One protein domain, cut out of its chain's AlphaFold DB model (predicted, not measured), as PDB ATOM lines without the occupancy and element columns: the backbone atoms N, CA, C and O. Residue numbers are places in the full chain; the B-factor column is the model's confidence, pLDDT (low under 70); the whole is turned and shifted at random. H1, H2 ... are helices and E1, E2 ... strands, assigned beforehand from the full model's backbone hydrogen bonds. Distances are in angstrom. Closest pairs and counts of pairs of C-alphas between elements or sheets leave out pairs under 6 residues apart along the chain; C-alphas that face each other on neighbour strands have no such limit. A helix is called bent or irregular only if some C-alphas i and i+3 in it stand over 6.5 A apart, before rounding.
ATOM      1  N   GLN A  13      -5.083  81.379  23.603       95.31
ATOM      2  CA  GLN A  13      -4.355  81.957  24.734       95.31
ATOM      3  C   GLN A  13      -3.006  81.259  24.927       95.31
ATOM      4  O   GLN A  13      -1.994  81.936  25.085       95.31
ATOM      5  N   ASP A  14      -2.974  79.926  24.849       94.75
ATOM      6  CA  ASP A  14      -1.719  79.169  24.905       94.75
ATOM      7  C   ASP A  14      -0.804  79.545  23.737       94.75
ATOM      8  O   ASP A  14       0.394  79.726  23.928       94.75
ATOM      9  N   PHE A  15      -1.373  79.739  22.540       94.81
ATOM     10  CA  PHE A  15      -0.643  80.237  21.375       94.81
ATOM     11  C   PHE A  15       0.001  81.603  21.646       94.81
ATOM     12  O   PHE A  15       1.169  81.794  21.318       94.81
ATOM     13  N   TYR A  16      -0.724  82.538  22.268       96.19
ATOM     14  CA  TYR A  16      -0.186  83.846  22.651       96.19
ATOM     15  C   TYR A  16       0.975  83.726  23.653       96.19
ATOM     16  O   TYR A  16       2.021  84.343  23.445       96.19
ATOM     17  N   GLU A  17       0.837  82.909  24.703       94.94
ATOM     18  CA  GLU A  17       1.929  82.696  25.667       94.94
ATOM     19  C   GLU A  17       3.149  82.059  24.991       94.94
ATOM     20  O   GLU A  17       4.287  82.481  25.204       94.94
ATOM     21  N   TYR A  18       2.912  81.091  24.106       93.56
ATOM     22  CA  TYR A  18       3.959  80.444  23.327       93.56
ATOM     23  C   TYR A  18       4.668  81.441  22.401       93.56
ATOM     24  O   TYR A  18       5.896  81.458  22.339       93.56
ATOM     25  N   ALA A  19       3.916  82.327  21.740       94.31
ATOM     26  CA  ALA A  19       4.458  83.353  20.858       94.31
ATOM     27  C   ALA A  19       5.349  84.355  21.611       94.31
ATOM     28  O   ALA A  19       6.401  84.744  21.105       94.31
ATOM     29  N   ARG A  20       4.991  84.717  22.850       94.62
ATOM     30  CA  ARG A  20       5.829  85.568  23.713       94.62
ATOM     31  C   ARG A  20       7.157  84.918  24.074       94.62
ATOM     32  O   ARG A  20       8.179  85.596  24.082       94.62
ATOM     33  N   ILE A  21       7.147  83.621  24.378       91.69
ATOM     34  CA  ILE A  21       8.369  82.864  24.691       91.69
ATOM     35  C   ILE A  21       9.224  82.699  23.429       91.69
ATOM     36  O   ILE A  21      10.452  82.802  23.496       91.69
ATOM     37  N   ALA A  22       8.572  82.468  22.288       89.62
ATOM     38  CA  ALA A  22       9.218  82.323  20.994       89.62
ATOM     39  C   ALA A  22       9.879  83.621  20.518       89.62
ATOM     40  O   ALA A  22      10.876  83.525  19.815       89.62
ATOM     41  N   ARG A  23       9.377  84.806  20.905       92.94
ATOM     42  CA  ARG A  23       9.916  86.130  20.538       92.94
ATOM     43  C   ARG A  23      11.243  86.417  21.262       92.94
ATOM     44  O   ARG A  23      11.288  86.975  22.367       92.94
ATOM     45  N   GLN A  24      12.355  86.054  20.630       90.81
ATOM     46  CA  GLN A  24      13.708  86.126  21.181       90.81
ATOM     47  C   GLN A  24      14.612  87.000  20.319       90.81
ATOM     48  O   GLN A  24      14.398  87.135  19.122       90.81
ATOM     49  N   ASP A  25      15.571  87.633  20.983       91.44
ATOM     50  CA  ASP A  25      16.725  88.273  20.359       91.44
ATOM     51  C   ASP A  25      17.805  87.187  20.336       91.44
ATOM     52  O   ASP A  25      18.138  86.640  21.390       91.44
ATOM     53  N   LEU A  26      18.202  86.756  19.142       88.94
ATOM     54  CA  LEU A  26      19.140  85.654  18.946       88.94
ATOM     55  C   LEU A  26      20.581  86.143  18.783       88.94
ATOM     56  O   LEU A  26      21.497  85.322  18.864       88.94
ATOM     57  N   ASN A  27      20.781  87.432  18.506       90.25
ATOM     58  CA  ASN A  27      22.080  88.019  18.176       90.25
ATOM     59  C   ASN A  27      22.535  89.111  19.166       90.25
ATOM     60  O   ASN A  27      23.610  89.683  18.976       90.25
ATOM     61  N   ASP A  28      21.749  89.351  20.217       89.19
ATOM     62  CA  ASP A  28      21.951  90.350  21.265       89.19
ATOM     63  C   ASP A  28      22.035  91.800  20.727       89.19
ATOM     64  O   ASP A  28      22.702  92.655  21.321       89.19
ATOM     65  N   ASP A  29      21.369  92.110  19.602       91.38
ATOM     66  CA  ASP A  29      21.332  93.460  19.013       91.38
ATOM     67  C   ASP A  29      20.257  94.381  19.632       91.38
ATOM     68  O   ASP A  29      20.138  95.561  19.271       91.38
ATOM     69  N   GLY A  30      19.494  93.861  20.595       88.69
ATOM     70  CA  GLY A  30      18.400  94.547  21.274       88.69
ATOM     71  C   GLY A  30      17.074  94.491  20.514       88.69
ATOM     72  O   GLY A  30      16.079  95.045  20.996       88.69
ATOM     73  N   LYS A  31      17.025  93.840  19.350       89.38
ATOM     74  CA  LYS A  31      15.813  93.585  18.576       89.38
ATOM     75  C   LYS A  31      15.497  92.107  18.625       89.38
ATOM     76  O   LYS A  31      16.337  91.225  18.637       89.38
ATOM     77  N   LYS A  32      14.207  91.828  18.658       91.56
ATOM     78  CA  LYS A  32      13.732  90.459  18.619       91.56
ATOM     79  C   LYS A  32      13.780  89.978  17.159       91.56
ATOM     80  O   LYS A  32      13.243  90.648  16.275       91.56
ATOM     81  N   ASP A  33      14.306  88.785  16.911       89.31
ATOM     82  CA  ASP A  33      14.507  88.220  15.568       89.31
ATOM     83  C   ASP A  33      13.418  87.229  15.156       89.31
ATOM     84  O   ASP A  33      13.037  87.156  13.994       89.31
ATOM     85  N   THR A  34      12.892  86.466  16.110       92.69
ATOM     86  CA  THR A  34      12.040  85.306  15.822       92.69
ATOM     87  C   THR A  34      10.555  85.615  15.898       92.69
ATOM     88  O   THR A  34      10.123  86.348  16.779       92.69
ATOM     89  N   TYR A  35       9.742  84.988  15.058       91.88
ATOM     90  CA  TYR A  35       8.286  85.061  15.115       91.88
ATOM     91  C   TYR A  35       7.677  83.673  15.284       91.88
ATOM     92  O   TYR A  35       8.207  82.666  14.816       91.88
ATOM     93  N   MET A  36       6.508  83.623  15.920       90.38
ATOM     94  CA  MET A  36       5.753  82.377  16.050       90.38
ATOM     95  C   MET A  36       5.290  81.868  14.682       90.38
ATOM     96  O   MET A  36       5.393  80.684  14.378       90.38
ATOM     97  N   ILE A  37       4.758  82.778  13.866       91.19
ATOM     98  CA  ILE A  37       4.167  82.502  12.558       91.19
ATOM     99  C   ILE A  37       4.147  83.786  11.725       91.19
ATOM    100  O   ILE A  37       4.184  84.885  12.284       91.19
ATOM    101  N   ARG A  38       4.027  83.651  10.401       90.31
ATOM    102  CA  ARG A  38       3.681  84.758   9.499       90.31
ATOM    103  C   ARG A  38       2.199  84.752   9.155       90.31
ATOM    104  O   ARG A  38       1.667  83.712   8.773       90.31
ATOM    105  N   ALA A  39       1.552  85.909   9.233       90.81
ATOM    106  CA  ALA A  39       0.164  86.064   8.815       90.81
ATOM    107  C   ALA A  39      -0.151  87.502   8.395       90.81
ATOM    108  O   ALA A  39       0.523  88.453   8.797       90.81
ATOM    109  N   ASP A  40      -1.220  87.656   7.614       92.69
ATOM    110  CA  ASP A  40      -1.821  88.964   7.388       92.69
ATOM    111  C   ASP A  40      -2.578  89.368   8.655       92.69
ATOM    112  O   ASP A  40      -3.476  88.662   9.114       92.69
ATOM    113  N   LYS A  41      -2.239  90.527   9.218       94.06
ATOM    114  CA  LYS A  41      -2.894  91.063  10.415       94.06
ATOM    115  C   LYS A  41      -4.405  91.278  10.228       94.06
ATOM    116  O   LYS A  41      -5.139  91.277  11.211       94.06
ATOM    117  N   ASN A  42      -4.873  91.456   8.991       96.19
ATOM    118  CA  ASN A  42      -6.292  91.593   8.662       96.19
ATOM    119  C   ASN A  42      -6.987  90.240   8.427       96.19
ATOM    120  O   ASN A  42      -8.200  90.205   8.224       96.19
ATOM    121  N   TYR A  43      -6.245  89.131   8.483       94.88
ATOM    122  CA  TYR A  43      -6.758  87.769   8.369       94.88
ATOM    123  C   TYR A  43      -6.413  86.969   9.637       94.88
ATOM    124  O   TYR A  43      -5.414  86.244   9.668       94.88
ATOM    125  N   PRO A  44      -7.220  87.081  10.710       94.69
ATOM    126  CA  PRO A  44      -7.000  86.298  11.915       94.69
ATOM    127  C   PRO A  44      -7.027  84.806  11.608       94.69
ATOM    128  O   PRO A  44      -7.971  84.292  11.012       94.69
ATOM    129  N   LEU A  45      -6.010  84.087  12.069       93.69
ATOM    130  CA  LEU A  45      -5.844  82.667  11.766       93.69
ATOM    131  C   LEU A  45      -6.962  81.768  12.336       93.69
ATOM    132  O   LEU A  45      -7.174  80.662  11.847       93.69
ATOM    133  N   PHE A  46      -7.719  82.239  13.331       94.88
ATOM    134  CA  PHE A  46      -8.899  81.542  13.853       94.88
ATOM    135  C   PHE A  46     -10.165  81.726  13.006       94.88
ATOM    136  O   PHE A  46     -11.163  81.048  13.262       94.88
ATOM    137  N   LEU A  47     -10.164  82.668  12.056       95.56
ATOM    138  CA  LEU A  47     -11.380  83.173  11.419       95.56
ATOM    139  C   LEU A  47     -12.175  82.059  10.739       95.56
ATOM    140  O   LEU A  47     -13.373  81.937  10.975       95.56
ATOM    141  N   ASP A  48     -11.518  81.203   9.961       93.88
ATOM    142  CA  ASP A  48     -12.203  80.136   9.226       93.88
ATOM    143  C   ASP A  48     -12.821  79.089  10.158       93.88
ATOM    144  O   ASP A  48     -13.945  78.639   9.928       93.88
ATOM    145  N   ALA A  49     -12.130  78.739  11.249       93.88
ATOM    146  CA  ALA A  49     -12.667  77.842  12.271       93.88
ATOM    147  C   ALA A  49     -13.888  78.458  12.958       93.88
ATOM    148  O   ALA A  49     -14.888  77.770  13.184       93.88
ATOM    149  N   TYR A  50     -13.831  79.760  13.241       95.56
ATOM    150  CA  TYR A  50     -14.941  80.489  13.834       95.56
ATOM    151  C   TYR A  50     -16.148  80.538  12.888       95.56
ATOM    152  O   TYR A  50     -17.253  80.161  13.277       95.56
ATOM    153  N   LEU A  51     -15.934  80.916  11.624       94.94
ATOM    154  CA  LEU A  51     -16.977  80.971  10.602       94.94
ATOM    155  C   LEU A  51     -17.654  79.605  10.407       94.94
ATOM    156  O   LEU A  51     -18.878  79.532  10.407       94.94
ATOM    157  N   CYS A  52     -16.894  78.510  10.323       92.50
ATOM    158  CA  CYS A  52     -17.464  77.162  10.184       92.50
ATOM    159  C   CYS A  52     -18.371  76.757  11.355       92.50
ATOM    160  O   CYS A  52     -19.312  75.983  11.182       92.50
ATOM    161  N   LYS A  53     -18.073  77.241  12.562       92.12
ATOM    162  CA  LYS A  53     -18.819  76.896  13.774       92.12
ATOM    163  C   LYS A  53     -20.041  77.779  13.981       92.12
ATOM    164  O   LYS A  53     -21.079  77.270  14.403       92.12
ATOM    165  N   TYR A  54     -19.902  79.073  13.717       93.00
ATOM    166  CA  TYR A  54     -20.879  80.080  14.117       93.00
ATOM    167  C   TYR A  54     -21.627  80.721  12.952       93.00
ATOM    168  O   TYR A  54     -22.534  81.491  13.224       93.00
ATOM    169  N   ALA A  55     -21.321  80.401  11.691       92.94
ATOM    170  CA  ALA A  55     -22.088  80.841  10.525       92.94
ATOM    171  C   ALA A  55     -22.661  79.639   9.763       92.94
ATOM    172  O   ALA A  55     -21.992  79.008   8.942       92.94
ATOM    173  N   ASN A  56     -23.926  79.318  10.034       86.75
ATOM    174  CA  ASN A  56     -24.609  78.177   9.438       86.75
ATOM    175  C   ASN A  56     -25.769  78.629   8.549       86.75
ATOM    176  O   ASN A  56     -26.822  79.042   9.042       86.75
ATOM    177  N   ARG A  57     -25.582  78.469   7.235       83.56
ATOM    178  CA  ARG A  57     -26.585  78.798   6.217       83.56
ATOM    179  C   ARG A  57     -27.811  77.889   6.243       83.56
ATOM    180  O   ARG A  57     -28.909  78.352   5.983       83.56
ATOM    181  N   VAL A  58     -27.648  76.610   6.581       83.75
ATOM    182  CA  VAL A  58     -28.761  75.648   6.612       83.75
ATOM    183  C   VAL A  58     -29.735  75.977   7.740       83.75
ATOM    184  O   VAL A  58     -30.941  75.832   7.580       83.75
ATOM    185  N   THR A  59     -29.217  76.410   8.889       85.81
ATOM    186  CA  THR A  59     -30.048  76.763  10.047       85.81
ATOM    187  C   THR A  59     -30.343  78.257  10.149       85.81
ATOM    188  O   THR A  59     -30.987  78.654  11.115       85.81
ATOM    189  N   SER A  60     -29.815  79.076   9.234       88.25
ATOM    190  CA  SER A  60     -29.837  80.545   9.290       88.25
ATOM    191  C   SER A  60     -29.394  81.103  10.651       88.25
ATOM    192  O   SER A  60     -30.009  82.014  11.200       88.25
ATOM    193  N   LYS A  61     -28.343  80.511  11.239       90.31
ATOM    194  CA  LYS A  61     -27.813  80.916  12.553       90.31
ATOM    195  C   LYS A  61     -26.436  81.537  12.405       90.31
ATOM    196  O   LYS A  61     -25.555  80.928  11.796       90.31
ATOM    197  N   VAL A  62     -26.278  82.712  13.008       95.19
ATOM    198  CA  VAL A  62     -25.034  83.483  13.062       95.19
ATOM    199  C   VAL A  62     -24.800  84.018  14.472       95.19
ATOM    200  O   VAL A  62     -25.745  84.479  15.110       95.19
ATOM    201  N   ASP A  63     -23.564  83.933  14.965       95.44
ATOM    202  CA  ASP A  63     -23.205  84.425  16.302       95.44
ATOM    203  C   ASP A  63     -21.750  84.930  16.362       95.44
ATOM    204  O   ASP A  63     -20.792  84.180  16.566       95.44
ATOM    205  N   PHE A  64     -21.596  86.235  16.163       97.12
ATOM    206  CA  PHE A  64     -20.346  86.992  16.207       97.12
ATOM    207  C   PHE A  64     -20.344  88.032  17.325       97.12
ATOM    208  O   PHE A  64     -19.288  88.318  17.881       97.12
ATOM    209  N   ASN A  65     -21.504  88.579  17.702       96.19
ATOM    210  CA  ASN A  65     -21.601  89.568  18.778       96.19
ATOM    211  C   ASN A  65     -21.640  88.909  20.169       96.19
ATOM    212  O   ASN A  65     -22.564  89.108  20.961       96.19
ATOM    213  N   ASN A  66     -20.630  88.091  20.462       97.06
ATOM    214  CA  ASN A  66     -20.483  87.402  21.736       97.06
ATOM    215  C   ASN A  66     -19.075  87.568  22.320       97.06
ATOM    216  O   ASN A  66     -18.114  87.948  21.650       97.06
ATOM    217  N   LYS A  67     -18.954  87.231  23.609       97.19
ATOM    218  CA  LYS A  67     -17.712  87.392  24.375       97.19
ATOM    219  C   LYS A  67     -16.535  86.612  23.791       97.19
ATOM    220  O   LYS A  67     -15.409  87.091  23.895       97.19
ATOM    221  N   LEU A  68     -16.769  85.431  23.216       96.88
ATOM    222  CA  LEU A  68     -15.700  84.600  22.667       96.88
ATOM    223  C   LEU A  68     -15.068  85.277  21.450       96.88
ATOM    224  O   LEU A  68     -13.853  85.461  21.429       96.88
ATOM    225  N   PHE A  69     -15.877  85.702  20.479       97.75
ATOM    226  CA  PHE A  69     -15.366  86.363  19.277       97.75
ATOM    227  C   PHE A  69     -14.654  87.677  19.601       97.75
ATOM    228  O   PHE A  69     -13.541  87.906  19.133       97.75
ATOM    229  N   ILE A  70     -15.248  88.498  20.472       98.62
ATOM    230  CA  ILE A  70     -14.652  89.762  20.928       98.62
ATOM    231  C   ILE A  70     -13.298  89.511  21.609       98.62
ATOM    232  O   ILE A  70     -12.326  90.224  21.348       98.62
ATOM    233  N   SER A  71     -13.202  88.466  22.438       97.94
ATOM    234  CA  SER A  71     -11.946  88.091  23.101       97.94
ATOM    235  C   SER A  71     -10.891  87.624  22.097       97.94
ATOM    236  O   SER A  71      -9.736  88.027  22.205       97.94
ATOM    237  N   LEU A  72     -11.277  86.829  21.094       98.00
ATOM    238  CA  LEU A  72     -10.375  86.373  20.032       98.00
ATOM    239  C   LEU A  72      -9.867  87.540  19.170       98.00
ATOM    240  O   LEU A  72      -8.667  87.623  18.916       98.00
ATOM    241  N   LEU A  73     -10.741  88.475  18.777       98.50
ATOM    242  CA  LEU A  73     -10.354  89.699  18.060       98.50
ATOM    243  C   LEU A  73      -9.358  90.529  18.873       98.50
ATOM    244  O   LEU A  73      -8.319  90.947  18.358       98.50
ATOM    245  N   THR A  74      -9.653  90.728  20.157       98.50
ATOM    246  CA  THR A  74      -8.788  91.476  21.075       98.50
ATOM    247  C   THR A  74      -7.423  90.808  21.217       98.50
ATOM    248  O   THR A  74      -6.397  91.478  21.125       98.50
ATOM    249  N   LEU A  75      -7.394  89.483  21.392       98.38
ATOM    250  CA  LEU A  75      -6.159  88.714  21.521       98.38
ATOM    251  C   LEU A  75      -5.323  88.752  20.238       98.38
ATOM    252  O   LEU A  75      -4.107  88.916  20.302       98.38
ATOM    253  N   TRP A  76      -5.961  88.656  19.071       98.06
ATOM    254  CA  TRP A  76      -5.277  88.779  17.786       98.06
ATOM    255  C   TRP A  76      -4.658  90.153  17.586       98.06
ATOM    256  O   TRP A  76      -3.469  90.250  17.289       98.06
ATOM    257  N   LYS A  77      -5.432  91.219  17.828       98.31
ATOM    258  CA  LYS A  77      -4.898  92.580  17.769       98.31
ATOM    259  C   LYS A  77      -3.730  92.757  18.734       98.31
ATOM    260  O   LYS A  77      -2.706  93.289  18.330       98.31
ATOM    261  N   LYS A  78      -3.845  92.241  19.959       98.25
ATOM    262  CA  LYS A  78      -2.762  92.257  20.946       98.25
ATOM    263  C   LYS A  78      -1.501  91.554  20.434       98.25
ATOM    264  O   LYS A  78      -0.424  92.124  20.538       98.25
ATOM    265  N   MET A  79      -1.622  90.360  19.851       97.62
ATOM    266  CA  MET A  79      -0.481  89.642  19.267       97.62
ATOM    267  C   MET A  79       0.196  90.428  18.138       97.62
ATOM    268  O   MET A  79       1.420  90.416  18.037       97.62
ATOM    269  N   CYS A  80      -0.579  91.117  17.298       96.31
ATOM    270  CA  CYS A  80      -0.024  91.977  16.254       96.31
ATOM    271  C   CYS A  80       0.624  93.251  16.820       96.31
ATOM    272  O   CYS A  80       1.702  93.623  16.373       96.31
ATOM    273  N   ASP A  81      -0.015  93.913  17.788       96.56
ATOM    274  CA  ASP A  81       0.491  95.144  18.410       96.56
ATOM    275  C   ASP A  81       1.772  94.878  19.233       96.56
ATOM    276  O   ASP A  81       2.647  95.737  19.302       96.56
ATOM    277  N   GLU A  82       1.910  93.679  19.815       96.44
ATOM    278  CA  GLU A  82       3.121  93.204  20.507       96.44
ATOM    279  C   GLU A  82       4.191  92.622  19.553       96.44
ATOM    280  O   GLU A  82       5.187  92.076  20.025       96.44
ATOM    281  N   ASP A  83       4.012  92.726  18.228       94.81
ATOM    282  CA  ASP A  83       4.953  92.219  17.209       94.81
ATOM    283  C   ASP A  83       5.278  90.715  17.371       94.81
ATOM    284  O   ASP A  83       6.405  90.266  17.176       94.81
ATOM    285  N   LEU A  84       4.285  89.904  17.761       95.31
ATOM    286  CA  LEU A  84       4.440  88.451  17.943       95.31
ATOM    287  C   LEU A  84       4.178  87.652  16.657       95.31
ATOM    288  O   LEU A  84       4.575  86.489  16.541       95.31
ATOM    289  N   ILE A  85       3.504  88.281  15.693       92.94
ATOM    290  CA  ILE A  85       3.132  87.711  14.398       92.94
ATOM    291  C   ILE A  85       3.933  88.425  13.318       92.94
ATOM    292  O   ILE A  85       3.806  89.636  13.146       92.94
ATOM    293  N   GLY A  86       4.736  87.668  12.576       89.94
ATOM    294  CA  GLY A  86       5.515  88.214  11.478       89.94
ATOM    295  C   GLY A  86       4.602  88.639  10.325       89.94
ATOM    296  O   GLY A  86       3.586  87.979  10.069       89.94
ATOM    297  N   PRO A  87       4.944  89.703   9.585       86.50
ATOM    298  CA  PRO A  87       4.176  90.092   8.413       86.50
ATOM    299  C   PRO A  87       4.229  88.978   7.360       86.50
ATOM    300  O   PRO A  87       5.298  88.470   7.018       86.50
ATOM    301  N   GLY A  88       3.067  88.600   6.836       80.19
ATOM    302  CA  GLY A  88       2.939  87.644   5.741       80.19
ATOM    303  C   GLY A  88       1.682  87.900   4.922       80.19
ATOM    304  O   GLY A  88       0.755  88.561   5.383       80.19
ATOM    305  N   SER A  89       1.646  87.377   3.699       68.88
ATOM    306  CA  SER A  89       0.431  87.341   2.884       68.88
ATOM    307  C   SER A  89      -0.281  86.005   3.068       68.88
ATOM    308  O   SER A  89       0.371  84.963   3.181       68.88
ATOM    309  N   VAL A  90      -1.613  86.011   3.025       60.22
ATOM    310  CA  VAL A  90      -2.402  84.773   2.972       60.22
ATOM    311  C   VAL A  90      -1.925  83.932   1.783       60.22
ATOM    312  O   VAL A  90      -1.903  84.407   0.651       60.22
ATOM    313  N   GLY A  91      -1.508  82.692   2.043       52.72
ATOM    314  CA  GLY A  91      -1.075  81.764   0.999       52.72
ATOM    315  C   GLY A  91       0.363  81.934   0.496       52.72
ATOM    316  O   GLY A  91       0.688  81.340  -0.531       52.72
ATOM    317  N   SER A  92       1.245  82.689   1.175       52.34
ATOM    318  CA  SER A  92       2.672  82.618   0.825       52.34
ATOM    319  C   SER A  92       3.180  81.205   1.100       52.34
ATOM    320  O   SER A  92       3.163  80.736   2.239       52.34
ATOM    321  N   THR A  93       3.612  80.528   0.039       51.53
ATOM    322  CA  THR A  93       4.239  79.208   0.095       51.53
ATOM    323  C   THR A  93       5.382  79.218   1.098       51.53
ATOM    324  O   THR A  93       6.107  80.211   1.177       51.53
ATOM    325  N   TYR A  94       5.544  78.109   1.822       57.22
ATOM    326  CA  TYR A  94       6.667  77.865   2.724       57.22
ATOM    327  C   TYR A  94       7.978  78.373   2.107       57.22
ATOM    328  O   TYR A  94       8.418  77.877   1.069       57.22
ATOM    329  N   GLN A  95       8.569  79.388   2.732       59.75
ATOM    330  CA  GLN A  95       9.959  79.756   2.510       59.75
ATOM    331  C   GLN A  95      10.714  79.342   3.770       59.75
ATOM    332  O   GLN A  95      10.259  79.711   4.856       59.75
ATOM    333  N   PRO A  96      11.808  78.565   3.652       65.12
ATOM    334  CA  PRO A  96      12.639  78.229   4.796       65.12
ATOM    335  C   PRO A  96      13.139  79.529   5.415       65.12
ATOM    336  O   PRO A  96      13.872  80.288   4.782       65.12
ATOM    337  N   ASP A  97      12.668  79.806   6.618       76.94
ATOM    338  CA  ASP A  97      13.035  80.982   7.377       76.94
ATOM    339  C   ASP A  97      13.225  80.550   8.821       76.94
ATOM    340  O   ASP A  97      12.257  80.284   9.536       76.94
ATOM    341  N   ASP A  98      14.488  80.475   9.231       81.50
ATOM    342  CA  ASP A  98      14.886  80.002  10.556       81.50
ATOM    343  C   ASP A  98      14.436  80.954  11.680       81.50
ATOM    344  O   ASP A  98      14.559  80.630  12.863       81.50
ATOM    345  N   THR A  99      13.884  82.124  11.332       86.88
ATOM    346  CA  THR A  99      13.254  83.041  12.286       86.88
ATOM    347  C   THR A  99      11.798  82.681  12.589       86.88
ATOM    348  O   THR A  99      11.247  83.195  13.561       86.88
ATOM    349  N   ILE A 100      11.156  81.806  11.807       88.69
ATOM    350  CA  ILE A 100       9.743  81.444  11.968       88.69
ATOM    351  C   ILE A 100       9.610  80.069  12.619       88.69
ATOM    352  O   ILE A 100      10.086  79.069  12.091       88.69
ATOM    353  N   LEU A 101       8.901  80.004  13.748       87.56
ATOM    354  CA  LEU A 101       8.766  78.760  14.508       87.56
ATOM    355  C   LEU A 101       7.755  77.779  13.892       87.56
ATOM    356  O   LEU A 101       7.991  76.574  13.886       87.56
ATOM    357  N   PHE A 102       6.639  78.288  13.360       87.50
ATOM    358  CA  PHE A 102       5.605  77.486  12.710       87.50
ATOM    359  C   PHE A 102       5.224  78.036  11.337       87.50
ATOM    360  O   PHE A 102       4.951  79.225  11.167       87.50
ATOM    361  N   SER A 103       5.097  77.133  10.369       85.25
ATOM    362  CA  SER A 103       4.489  77.401   9.066       85.25
ATOM    363  C   SER A 103       3.123  76.731   8.953       85.25
ATOM    364  O   SER A 103       2.956  75.585   9.376       85.25
ATOM    365  N   LEU A 104       2.161  77.404   8.319       84.44
ATOM    366  CA  LEU A 104       0.892  76.774   7.953       84.44
ATOM    367  C   LEU A 104       1.125  75.724   6.869       84.44
ATOM    368  O   LEU A 104       1.822  75.973   5.888       84.44
ATOM    369  N   SER A 105       0.510  74.559   7.037       79.94
ATOM    370  CA  SER A 105       0.561  73.474   6.066       79.94
ATOM    371  C   SER A 105      -0.773  72.739   6.035       79.94
ATOM    372  O   SER A 105      -1.492  72.690   7.034       79.94
ATOM    373  N   TYR A 106      -1.105  72.163   4.883       77.56
ATOM    374  CA  TYR A 106      -2.284  71.320   4.736       77.56
ATOM    375  C   TYR A 106      -1.966  69.905   5.208       77.56
ATOM    376  O   TYR A 106      -0.946  69.326   4.835       77.56
ATOM    377  N   THR A 107      -2.856  69.310   5.996       76.69
ATOM    378  CA  THR A 107      -2.723  67.910   6.403       76.69
ATOM    379  C   THR A 107      -2.978  66.973   5.227       76.69
ATOM    380  O   THR A 107      -4.018  67.064   4.580       76.69
ATOM    381  N   HIS A 108      -2.076  66.028   4.986       78.44
ATOM    382  CA  HIS A 108      -2.182  65.052   3.899       78.44
ATOM    383  C   HIS A 108      -1.542  63.717   4.311       78.44
ATOM    384  O   HIS A 108      -0.859  63.622   5.325       78.44
ATOM    385  N   THR A 109      -1.756  62.647   3.547       76.94
ATOM    386  CA  THR A 109      -1.293  61.293   3.917       76.94
ATOM    387  C   THR A 109       0.215  61.070   3.728       76.94
ATOM    388  O   THR A 109       0.713  59.974   3.974       76.94
ATOM    389  N   GLN A 110       0.945  62.108   3.311       76.19
ATOM    390  CA  GLN A 110       2.359  62.069   2.919       76.19
ATOM    391  C   GLN A 110       3.198  63.150   3.628       76.19
ATOM    392  O   GLN A 110       4.144  63.685   3.061       76.19
ATOM    393  N   MET A 111       2.873  63.459   4.885       74.31
ATOM    394  CA  MET A 111       3.558  64.480   5.703       74.31
ATOM    395  C   MET A 111       4.979  64.078   6.161       74.31
ATOM    396  O   MET A 111       5.598  64.757   6.972       74.31
ATOM    397  N   GLY A 112       5.500  62.949   5.683       76.94
ATOM    398  CA  GLY A 112       6.865  62.504   5.922       76.94
ATOM    399  C   GLY A 112       7.350  62.519   7.373       76.94
ATOM    400  O   GLY A 112       6.644  62.105   8.295       76.94
ATOM    401  N   SER A 113       8.617  62.909   7.542       78.31
ATOM    402  CA  SER A 113       9.329  62.901   8.827       78.31
ATOM    403  C   SER A 113       9.329  64.251   9.542       78.31
ATOM    404  O   SER A 113       9.960  64.345  10.589       78.31
ATOM    405  N   ASP A 114       8.665  65.264   8.988       80.81
ATOM    406  CA  ASP A 114       8.602  66.586   9.606       80.81
ATOM    407  C   ASP A 114       7.755  66.522  10.882       80.81
ATOM    408  O   ASP A 114       6.901  65.643  11.047       80.81
ATOM    409  N   GLU A 115       8.005  67.440  11.809       84.38
ATOM    410  CA  GLU A 115       7.265  67.511  13.063       84.38
ATOM    411  C   GLU A 115       6.076  68.459  12.916       84.38
ATOM    412  O   GLU A 115       6.235  69.652  12.659       84.38
ATOM    413  N   TYR A 116       4.869  67.925  13.089       87.62
ATOM    414  CA  TYR A 116       3.641  68.713  13.065       87.62
ATOM    415  C   TYR A 116       3.068  68.854  14.468       87.62
ATOM    416  O   TYR A 116       3.319  68.047  15.363       87.62
ATOM    417  N   THR A 117       2.228  69.867  14.639       90.62
ATOM    418  CA  THR A 117       1.398  70.030  15.829       90.62
ATOM    419  C   THR A 117      -0.039  70.380  15.439       90.62
ATOM    420  O   THR A 117      -0.365  70.568  14.264       90.62
ATOM    421  N   TYR A 118      -0.921  70.407  16.429       90.56
ATOM    422  CA  TYR A 118      -2.327  70.743  16.276       90.56
ATOM    423  C   TYR A 118      -2.498  72.243  16.064       90.56
ATOM    424  O   TYR A 118      -1.734  73.038  16.596       90.56
ATOM    425  N   PHE A 119      -3.541  72.656  15.354       90.56
ATOM    426  CA  PHE A 119      -3.925  74.067  15.312       90.56
ATOM    427  C   PHE A 119      -4.644  74.484  16.613       90.56
ATOM    428  O   PHE A 119      -5.371  73.644  17.157       90.56
ATOM    429  N   PRO A 120      -4.489  75.731  17.104       93.50
ATOM    430  CA  PRO A 120      -5.133  76.172  18.339       93.50
ATOM    431  C   PRO A 120      -6.661  76.123  18.267       93.50
ATOM    432  O   PRO A 120      -7.277  76.531  17.276       93.50
ATOM    433  N   MET A 121      -7.291  75.666  19.346       94.31
ATOM    434  CA  MET A 121      -8.747  75.621  19.457       94.31
ATOM    435  C   MET A 121      -9.328  77.006  19.767       94.31
ATOM    436  O   MET A 121      -8.724  77.802  20.490       94.31
ATOM    437  N   LEU A 122     -10.542  77.275  19.267       93.19
ATOM    438  CA  LEU A 122     -11.283  78.512  19.559       93.19
ATOM    439  C   LEU A 122     -11.538  78.691  21.062       93.19
ATOM    440  O   LEU A 122     -11.513  79.807  21.567       93.19
ATOM    441  N   SER A 123     -11.796  77.592  21.766       86.88
ATOM    442  CA  SER A 123     -12.069  77.534  23.200       86.88
ATOM    443  C   SER A 123     -11.741  76.130  23.723       86.88
ATOM    444  O   SER A 123     -11.293  75.274  22.962       86.88
ATOM    445  N   ASN A 124     -12.031  75.859  24.997       82.00
ATOM    446  CA  ASN A 124     -11.907  74.521  25.593       82.00
ATOM    447  C   ASN A 124     -12.970  73.512  25.092       82.00
ATOM    448  O   ASN A 124     -13.104  72.425  25.651       82.00
ATOM    449  N   GLU A 125     -13.767  73.874  24.081       79.25
ATOM    450  CA  GLU A 125     -14.709  72.972  23.420       79.25
ATOM    451  C   GLU A 125     -14.020  72.039  22.406       79.25
ATOM    452  O   GLU A 125     -12.800  71.962  22.275       79.25
ATOM    453  N   LYS A 126     -14.839  71.293  21.658       77.94
ATOM    454  CA  LYS A 126     -14.407  70.425  20.566       77.94
ATOM    455  C   LYS A 126     -13.619  71.221  19.510       77.94
ATOM    456  O   LYS A 126     -14.142  72.188  18.959       77.94
ATOM    457  N   ALA A 127     -12.427  70.730  19.160       90.12
ATOM    458  CA  ALA A 127     -11.634  71.235  18.038       90.12
ATOM    459  C   ALA A 127     -12.445  71.273  16.729       90.12
ATOM    460  O   ALA A 127     -13.271  70.385  16.480       90.12
ATOM    461  N   ILE A 128     -12.177  72.292  15.909       91.88
ATOM    462  CA  ILE A 128     -12.779  72.531  14.594       91.88
ATOM    463  C   ILE A 128     -11.639  72.761  13.608       91.88
ATOM    464  O   ILE A 128     -10.885  73.721  13.762       91.88
ATOM    465  N   SER A 210     -18.420  76.066   4.920       84.19
ATOM    466  CA  SER A 210     -19.845  76.230   4.584       84.19
ATOM    467  C   SER A 210     -20.357  77.669   4.662       84.19
ATOM    468  O   SER A 210     -21.555  77.904   4.494       84.19
ATOM    469  N   TYR A 211     -19.487  78.631   4.962       88.69
ATOM    470  CA  TYR A 211     -19.853  80.038   5.101       88.69
ATOM    471  C   TYR A 211     -19.744  80.787   3.753       88.69
ATOM    472  O   TYR A 211     -18.964  80.387   2.885       88.69
ATOM    473  N   PRO A 212     -20.496  81.885   3.547       89.00
ATOM    474  CA  PRO A 212     -20.412  82.688   2.326       89.00
ATOM    475  C   PRO A 212     -19.045  83.371   2.171       89.00
ATOM    476  O   PRO A 212     -18.563  84.015   3.105       89.00
ATOM    477  N   ALA A 213     -18.443  83.291   0.980       90.88
ATOM    478  CA  ALA A 213     -17.158  83.938   0.695       90.88
ATOM    479  C   ALA A 213     -17.212  85.463   0.911       90.88
ATOM    480  O   ALA A 213     -16.276  86.033   1.471       90.88
ATOM    481  N   ASP A 214     -18.333  86.095   0.555       93.31
ATOM    482  CA  ASP A 214     -18.553  87.539   0.708       93.31
ATOM    483  C   ASP A 214     -18.494  87.992   2.169       93.31
ATOM    484  O   ASP A 214     -17.986  89.073   2.458       93.31
ATOM    485  N   LEU A 215     -18.941  87.148   3.110       95.06
ATOM    486  CA  LEU A 215     -18.832  87.449   4.537       95.06
ATOM    487  C   LEU A 215     -17.359  87.487   4.966       95.06
ATOM    488  O   LEU A 215     -16.933  88.424   5.637       95.06
ATOM    489  N   ARG A 216     -16.559  86.502   4.541       94.94
ATOM    490  CA  ARG A 216     -15.115  86.476   4.826       94.94
ATOM    491  C   ARG A 216     -14.395  87.673   4.204       94.94
ATOM    492  O   ARG A 216     -13.530  88.262   4.852       94.94
ATOM    493  N   ILE A 217     -14.734  88.031   2.965       95.75
ATOM    494  CA  ILE A 217     -14.173  89.201   2.273       95.75
ATOM    495  C   ILE A 217     -14.506  90.481   3.045       95.75
ATOM    496  O   ILE A 217     -13.588  91.219   3.385       95.75
ATOM    497  N   PHE A 218     -15.773  90.696   3.408       97.69
ATOM    498  CA  PHE A 218     -16.200  91.849   4.205       97.69
ATOM    499  C   PHE A 218     -15.426  91.965   5.526       97.69
ATOM    500  O   PHE A 218     -14.866  93.017   5.837       97.69
ATOM    501  N   ILE A 219     -15.323  90.864   6.281       97.94
ATOM    502  CA  ILE A 219     -14.571  90.835   7.543       97.94
ATOM    503  C   ILE A 219     -13.124  91.280   7.302       97.94
ATOM    504  O   ILE A 219     -12.631  92.178   7.977       97.94
ATOM    505  N   THR A 220     -12.448  90.671   6.331       97.12
ATOM    506  CA  THR A 220     -11.000  90.836   6.133       97.12
ATOM    507  C   THR A 220     -10.612  92.136   5.423       97.12
ATOM    508  O   THR A 220      -9.531  92.658   5.678       97.12
ATOM    509  N   HIS A 221     -11.474  92.686   4.562       96.50
ATOM    510  CA  HIS A 221     -11.155  93.851   3.729       96.50
ATOM    511  C   HIS A 221     -11.787  95.154   4.232       96.50
ATOM    512  O   HIS A 221     -11.275  96.226   3.918       96.50
ATOM    513  N   GLU A 222     -12.859  95.085   5.026       96.94
ATOM    514  CA  GLU A 222     -13.560  96.275   5.521       96.94
ATOM    515  C   GLU A 222     -13.422  96.418   7.041       96.94
ATOM    516  O   GLU A 222     -12.867  97.408   7.527       96.94
ATOM    517  N   VAL A 223     -13.857  95.407   7.801       98.56
ATOM    518  CA  VAL A 223     -13.929  95.501   9.269       98.56
ATOM    519  C   VAL A 223     -12.547  95.409   9.914       98.56
ATOM    520  O   VAL A 223     -12.171  96.267  10.718       98.56
ATOM    521  N   MET A 224     -11.761  94.391   9.558       98.31
ATOM    522  CA  MET A 224     -10.451  94.152  10.164       98.31
ATOM    523  C   MET A 224      -9.480  95.327   9.971       98.31
ATOM    524  O   MET A 224      -8.878  95.735  10.963       98.31
ATOM    525  N   PRO A 225      -9.353  95.970   8.793       98.12
ATOM    526  CA  PRO A 225      -8.501  97.152   8.654       98.12
ATOM    527  C   PRO A 225      -8.900  98.318   9.575       98.12
ATOM    528  O   PRO A 225      -8.031  98.991  10.145       98.12
ATOM    529  N   ALA A 226     -10.203  98.559   9.765       98.50
ATOM    530  CA  ALA A 226     -10.696  99.584  10.685       98.50
ATOM    531  C   ALA A 226     -10.395  99.223  12.150       98.50
ATOM    532  O   ALA A 226      -9.918 100.068  12.908       98.50
ATOM    533  N   PHE A 227     -10.598  97.962  12.533       98.69
ATOM    534  CA  PHE A 227     -10.298  97.466  13.875       98.69
ATOM    535  C   PHE A 227      -8.794  97.500  14.185       98.69
ATOM    536  O   PHE A 227      -8.368  98.055  15.197       98.69
ATOM    537  N   MET A 228      -7.959  96.990  13.275       98.00
ATOM    538  CA  MET A 228      -6.507  96.929  13.459       98.00
ATOM    539  C   MET A 228      -5.873  98.321  13.549       98.00
ATOM    540  O   MET A 228      -4.888  98.489  14.268       98.00
ATOM    541  N   SER A 229      -6.455  99.322  12.878       97.56
ATOM    542  CA  SER A 229      -6.040 100.731  12.981       97.56
ATOM    543  C   SER A 229      -6.611 101.476  14.194       97.56
ATOM    544  O   SER A 229      -6.264 102.637  14.400       97.56
ATOM    545  N   GLY A 230      -7.465 100.838  15.003       97.81
ATOM    546  CA  GLY A 230      -8.085 101.443  16.184       97.81
ATOM    547  C   GLY A 230      -9.241 102.401  15.878       97.81
ATOM    548  O   GLY A 230      -9.677 103.121  16.772       97.81
ATOM    549  N   LYS A 231      -9.755 102.426  14.639       98.44
ATOM    550  CA  LYS A 231     -10.917 103.255  14.265       98.44
ATOM    551  C   LYS A 231     -12.222 102.751  14.882       98.44
ATOM    552  O   LYS A 231     -13.132 103.544  15.095       98.44
ATOM    553  N   ILE A 232     -12.311 101.447  15.139       98.69
ATOM    554  CA  ILE A 232     -13.447 100.792  15.793       98.69
ATOM    555  C   ILE A 232     -12.944  99.856  16.896       98.69
ATOM    556  O   ILE A 232     -11.812  99.371  16.830       98.69
ATOM    557  N   THR A 233     -13.778  99.604  17.907       98.69
ATOM    558  CA  THR A 233     -13.471  98.649  18.984       98.69
ATOM    559  C   THR A 233     -13.748  97.208  18.544       98.69
ATOM    560  O   THR A 233     -14.324  96.972  17.480       98.69
ATOM    561  N   ALA A 234     -13.353  96.229  19.363       98.56
ATOM    562  CA  ALA A 234     -13.648  94.821  19.096       98.56
ATOM    563  C   ALA A 234     -15.160  94.533  19.145       98.56
ATOM    564  O   ALA A 234     -15.660  93.750  18.343       98.56
ATOM    565  N   GLU A 235     -15.894  95.191  20.045       98.75
ATOM    566  CA  GLU A 235     -17.354  95.111  20.144       98.75
ATOM    567  C   GLU A 235     -18.025  95.672  18.890       98.75
ATOM    568  O   GLU A 235     -18.932  95.053  18.342       98.75
ATOM    569  N   GLU A 236     -17.553  96.821  18.406       98.69
ATOM    570  CA  GLU A 236     -18.087  97.439  17.194       98.69
ATOM    571  C   GLU A 236     -17.775  96.598  15.948       98.69
ATOM    572  O   GLU A 236     -18.649  96.394  15.107       98.69
ATOM    573  N   ALA A 237     -16.568  96.031  15.858       98.75
ATOM    574  CA  ALA A 237     -16.222  95.074  14.812       98.75
ATOM    575  C   ALA A 237     -17.138  93.838  14.852       98.75
ATOM    576  O   ALA A 237     -17.709  93.457  13.833       98.75
ATOM    577  N   ALA A 238     -17.332  93.238  16.030       98.69
ATOM    578  CA  ALA A 238     -18.213  92.086  16.213       98.69
ATOM    579  C   ALA A 238     -19.672  92.397  15.834       98.69
ATOM    580  O   ALA A 238     -20.319  91.580  15.175       98.69
ATOM    581  N   ARG A 239     -20.172  93.591  16.184       98.69
ATOM    582  CA  ARG A 239     -21.509  94.074  15.809       98.69
ATOM    583  C   ARG A 239     -21.666  94.215  14.293       98.69
ATOM    584  O   ARG A 239     -22.614  93.669  13.741       98.69
ATOM    585  N   GLN A 240     -20.735  94.887  13.611       98.56
ATOM    586  CA  GLN A 240     -20.793  95.056  12.151       98.56
ATOM    587  C   GLN A 240     -20.751  93.711  11.412       98.56
ATOM    588  O   GLN A 240     -21.461  93.510  10.426       98.56
ATOM    589  N   ILE A 241     -19.941  92.767  11.902       98.25
ATOM    590  CA  ILE A 241     -19.852  91.418  11.333       98.25
ATOM    591  C   ILE A 241     -21.153  90.644  11.556       98.25
ATOM    592  O   ILE A 241     -21.624  90.002  10.621       98.25
ATOM    593  N   GLN A 242     -21.744  90.728  12.754       97.94
ATOM    594  CA  GLN A 242     -23.047  90.128  13.048       97.94
ATOM    595  C   GLN A 242     -24.109  90.624  12.062       97.94
ATOM    596  O   GLN A 242     -24.742  89.808  11.402       97.94
ATOM    597  N   GLU A 243     -24.253  91.942  11.909       97.62
ATOM    598  CA  GLU A 243     -25.257  92.549  11.025       97.62
ATOM    599  C   GLU A 243     -25.070  92.110   9.570       97.62
ATOM    600  O   GLU A 243     -26.025  91.706   8.905       97.62
ATOM    601  N   LYS A 244     -23.827  92.106   9.074       97.06
ATOM    602  CA  LYS A 244     -23.546  91.639   7.713       97.06
ATOM    603  C   LYS A 244     -23.814  90.145   7.547       97.06
ATOM    604  O   LYS A 244     -24.311  89.728   6.501       97.06
ATOM    605  N   ALA A 245     -23.484  89.334   8.550       95.94
ATOM    606  CA  ALA A 245     -23.735  87.902   8.521       95.94
ATOM    607  C   ALA A 245     -25.239  87.602   8.507       95.94
ATOM    608  O   ALA A 245     -25.665  86.766   7.716       95.94
ATOM    609  N   GLU A 246     -26.036  88.306   9.315       95.56
ATOM    610  CA  GLU A 246     -27.499  88.204   9.319       95.56
ATOM    611  C   GLU A 246     -28.079  88.548   7.946       95.56
ATOM    612  O   GLU A 246     -28.866  87.767   7.418       95.56
ATOM    613  N   MET A 247     -27.614  89.632   7.313       94.12
ATOM    614  CA  MET A 247     -28.044  89.992   5.958       94.12
ATOM    615  C   MET A 247     -27.753  88.890   4.929       94.12
ATOM    616  O   MET A 247     -28.628  88.543   4.154       94.12
ATOM    617  N   ILE A 248     -26.540  88.324   4.908       93.12
ATOM    618  CA  ILE A 248     -26.151  87.353   3.867       93.12
ATOM    619  C   ILE A 248     -26.775  85.966   4.105       93.12
ATOM    620  O   ILE A 248     -27.043  85.228   3.160       93.12
ATOM    621  N   ILE A 249     -26.919  85.550   5.365       87.44
ATOM    622  CA  ILE A 249     -27.304  84.173   5.719       87.44
ATOM    623  C   ILE A 249     -28.820  84.009   5.890       87.44
ATOM    624  O   ILE A 249     -29.317  82.884   5.800       87.44
ATOM    625  N   MET A 250     -29.549  85.097   6.147       79.06
ATOM    626  CA  MET A 250     -31.010  85.073   6.276       79.06
ATOM    627  C   MET A 250     -31.753  85.433   4.975       79.06
ATOM    628  O   MET A 250     -32.983  85.390   4.977       79.06
ATOM    629  N   GLU A 251     -31.033  85.751   3.893       65.44
ATOM    630  CA  GLU A 251     -31.557  85.802   2.512       65.44
ATOM    631  C   GLU A 251     -31.826  84.400   1.937       65.44
ATOM    632  O   GLU A 251     -32.920  84.216   1.353       65.44
TER     633      GLU A 251
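What this domain is: This is residues 13 to 128 and 210 to 251 of the 251 residues of the protein "Extracellular solute-binding protein" of Clostridiaceae bacterium (UniProt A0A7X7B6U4). Helix H3 runs through the middle, with the helical hairpin of H4 and H5 at its first half and, at its last residues, a tiny pair of strands, E1 and E2, and helix H1. The small helix H2 sits near H3 and H4, much of the rest is long loops, and residues 108 to 115 stick out as a free loop. The printed part has 158 residues with five named helices and two named strands, in the order H1 E1 H2 H3 E2 H4 H5; the sheet, E1 beside E2, is parallel. The class is mostly helix, though under half of the residues are in named elements. The whole is compact, with a radius of gyration of the C-alphas of 16.9 A and spans of 54 by 42 by 28 A.

How they stand to each other: E1, residues 37 to 39, and E2, residues 85 to 87, are parallel neighbours at 51 degrees, with N 39 and O 86 at 3.0 A and N 86 and O 37 at 2.9 A, within hydrogen-bond range. With H2, residues 47 to 54, and H3, residues 67 to 81, between them they form a strand-helix-strand unit, two parallel strands joined through helices, with a right-handed crossover. The closest C-alphas of H3 and E2, those of Met 79 and Ile 85, are 6.4 A apart. H1, residues 13 to 22, only just touches H3, with 3 pairs of C-alphas within 8 A and residues 75 to 79 of H3 alone; the closest, Tyr 16 and Met 79, are 6.7 A apart, at a shallow tilt of 11 degrees, the same way. H5, residues 234 to 249, touches H3 at a steep tilt of 58 degrees, opposite ways, through residues 234 to 238 of H5 and 69 to 74 of H3 alone; the closest C-alphas, Ile 70 and Ala 234, are 5.5 A apart. H4, residues 213 to 228, forms a helical hairpin with H5: they touch at a shallow tilt of 15 degrees, opposite ways, with the C-alphas of Val 223 and Ala 237 closest at 6.0 A. H2 is near H3, with 7 pairs of C-alphas within 10 A, and near H4, with 6. H1 and H5 are apart. Every O i to N i+4 pair is within hydrogen-bond range in H1, H2, H3 and H5; in H4 9 of 12 are.

Where its parts are: E1 and E2 each measure 6.5 A from first to last C-alpha. H3 measures 20.7 A, H5 21.9 A, H1 14.1 A and H2 10.3 A. H4 measures 21.1 A and has a kink of 25 degrees near residue 222; it is neither bent nor irregular, but only just: C-alphas 221 and 224 are 6.5 A apart. H1 begins with C-alpha 13 at (-4.355, 81.957, 24.734), and H5 ends with C-alpha 249 at (-27.304, 84.173, 5.719).

The domain as a whole: The two C-alphas farthest apart, those of Asp 28 and Glu 251, are 56.9 A apart. Residues 129 to 209 are not printed, and C-alphas 128 and 210 are 12.8 A apart across the cut. The links H1 to E1 and H2 to H3 are long. Confidence is under 70 at residues 89 to 96 and at residue 251.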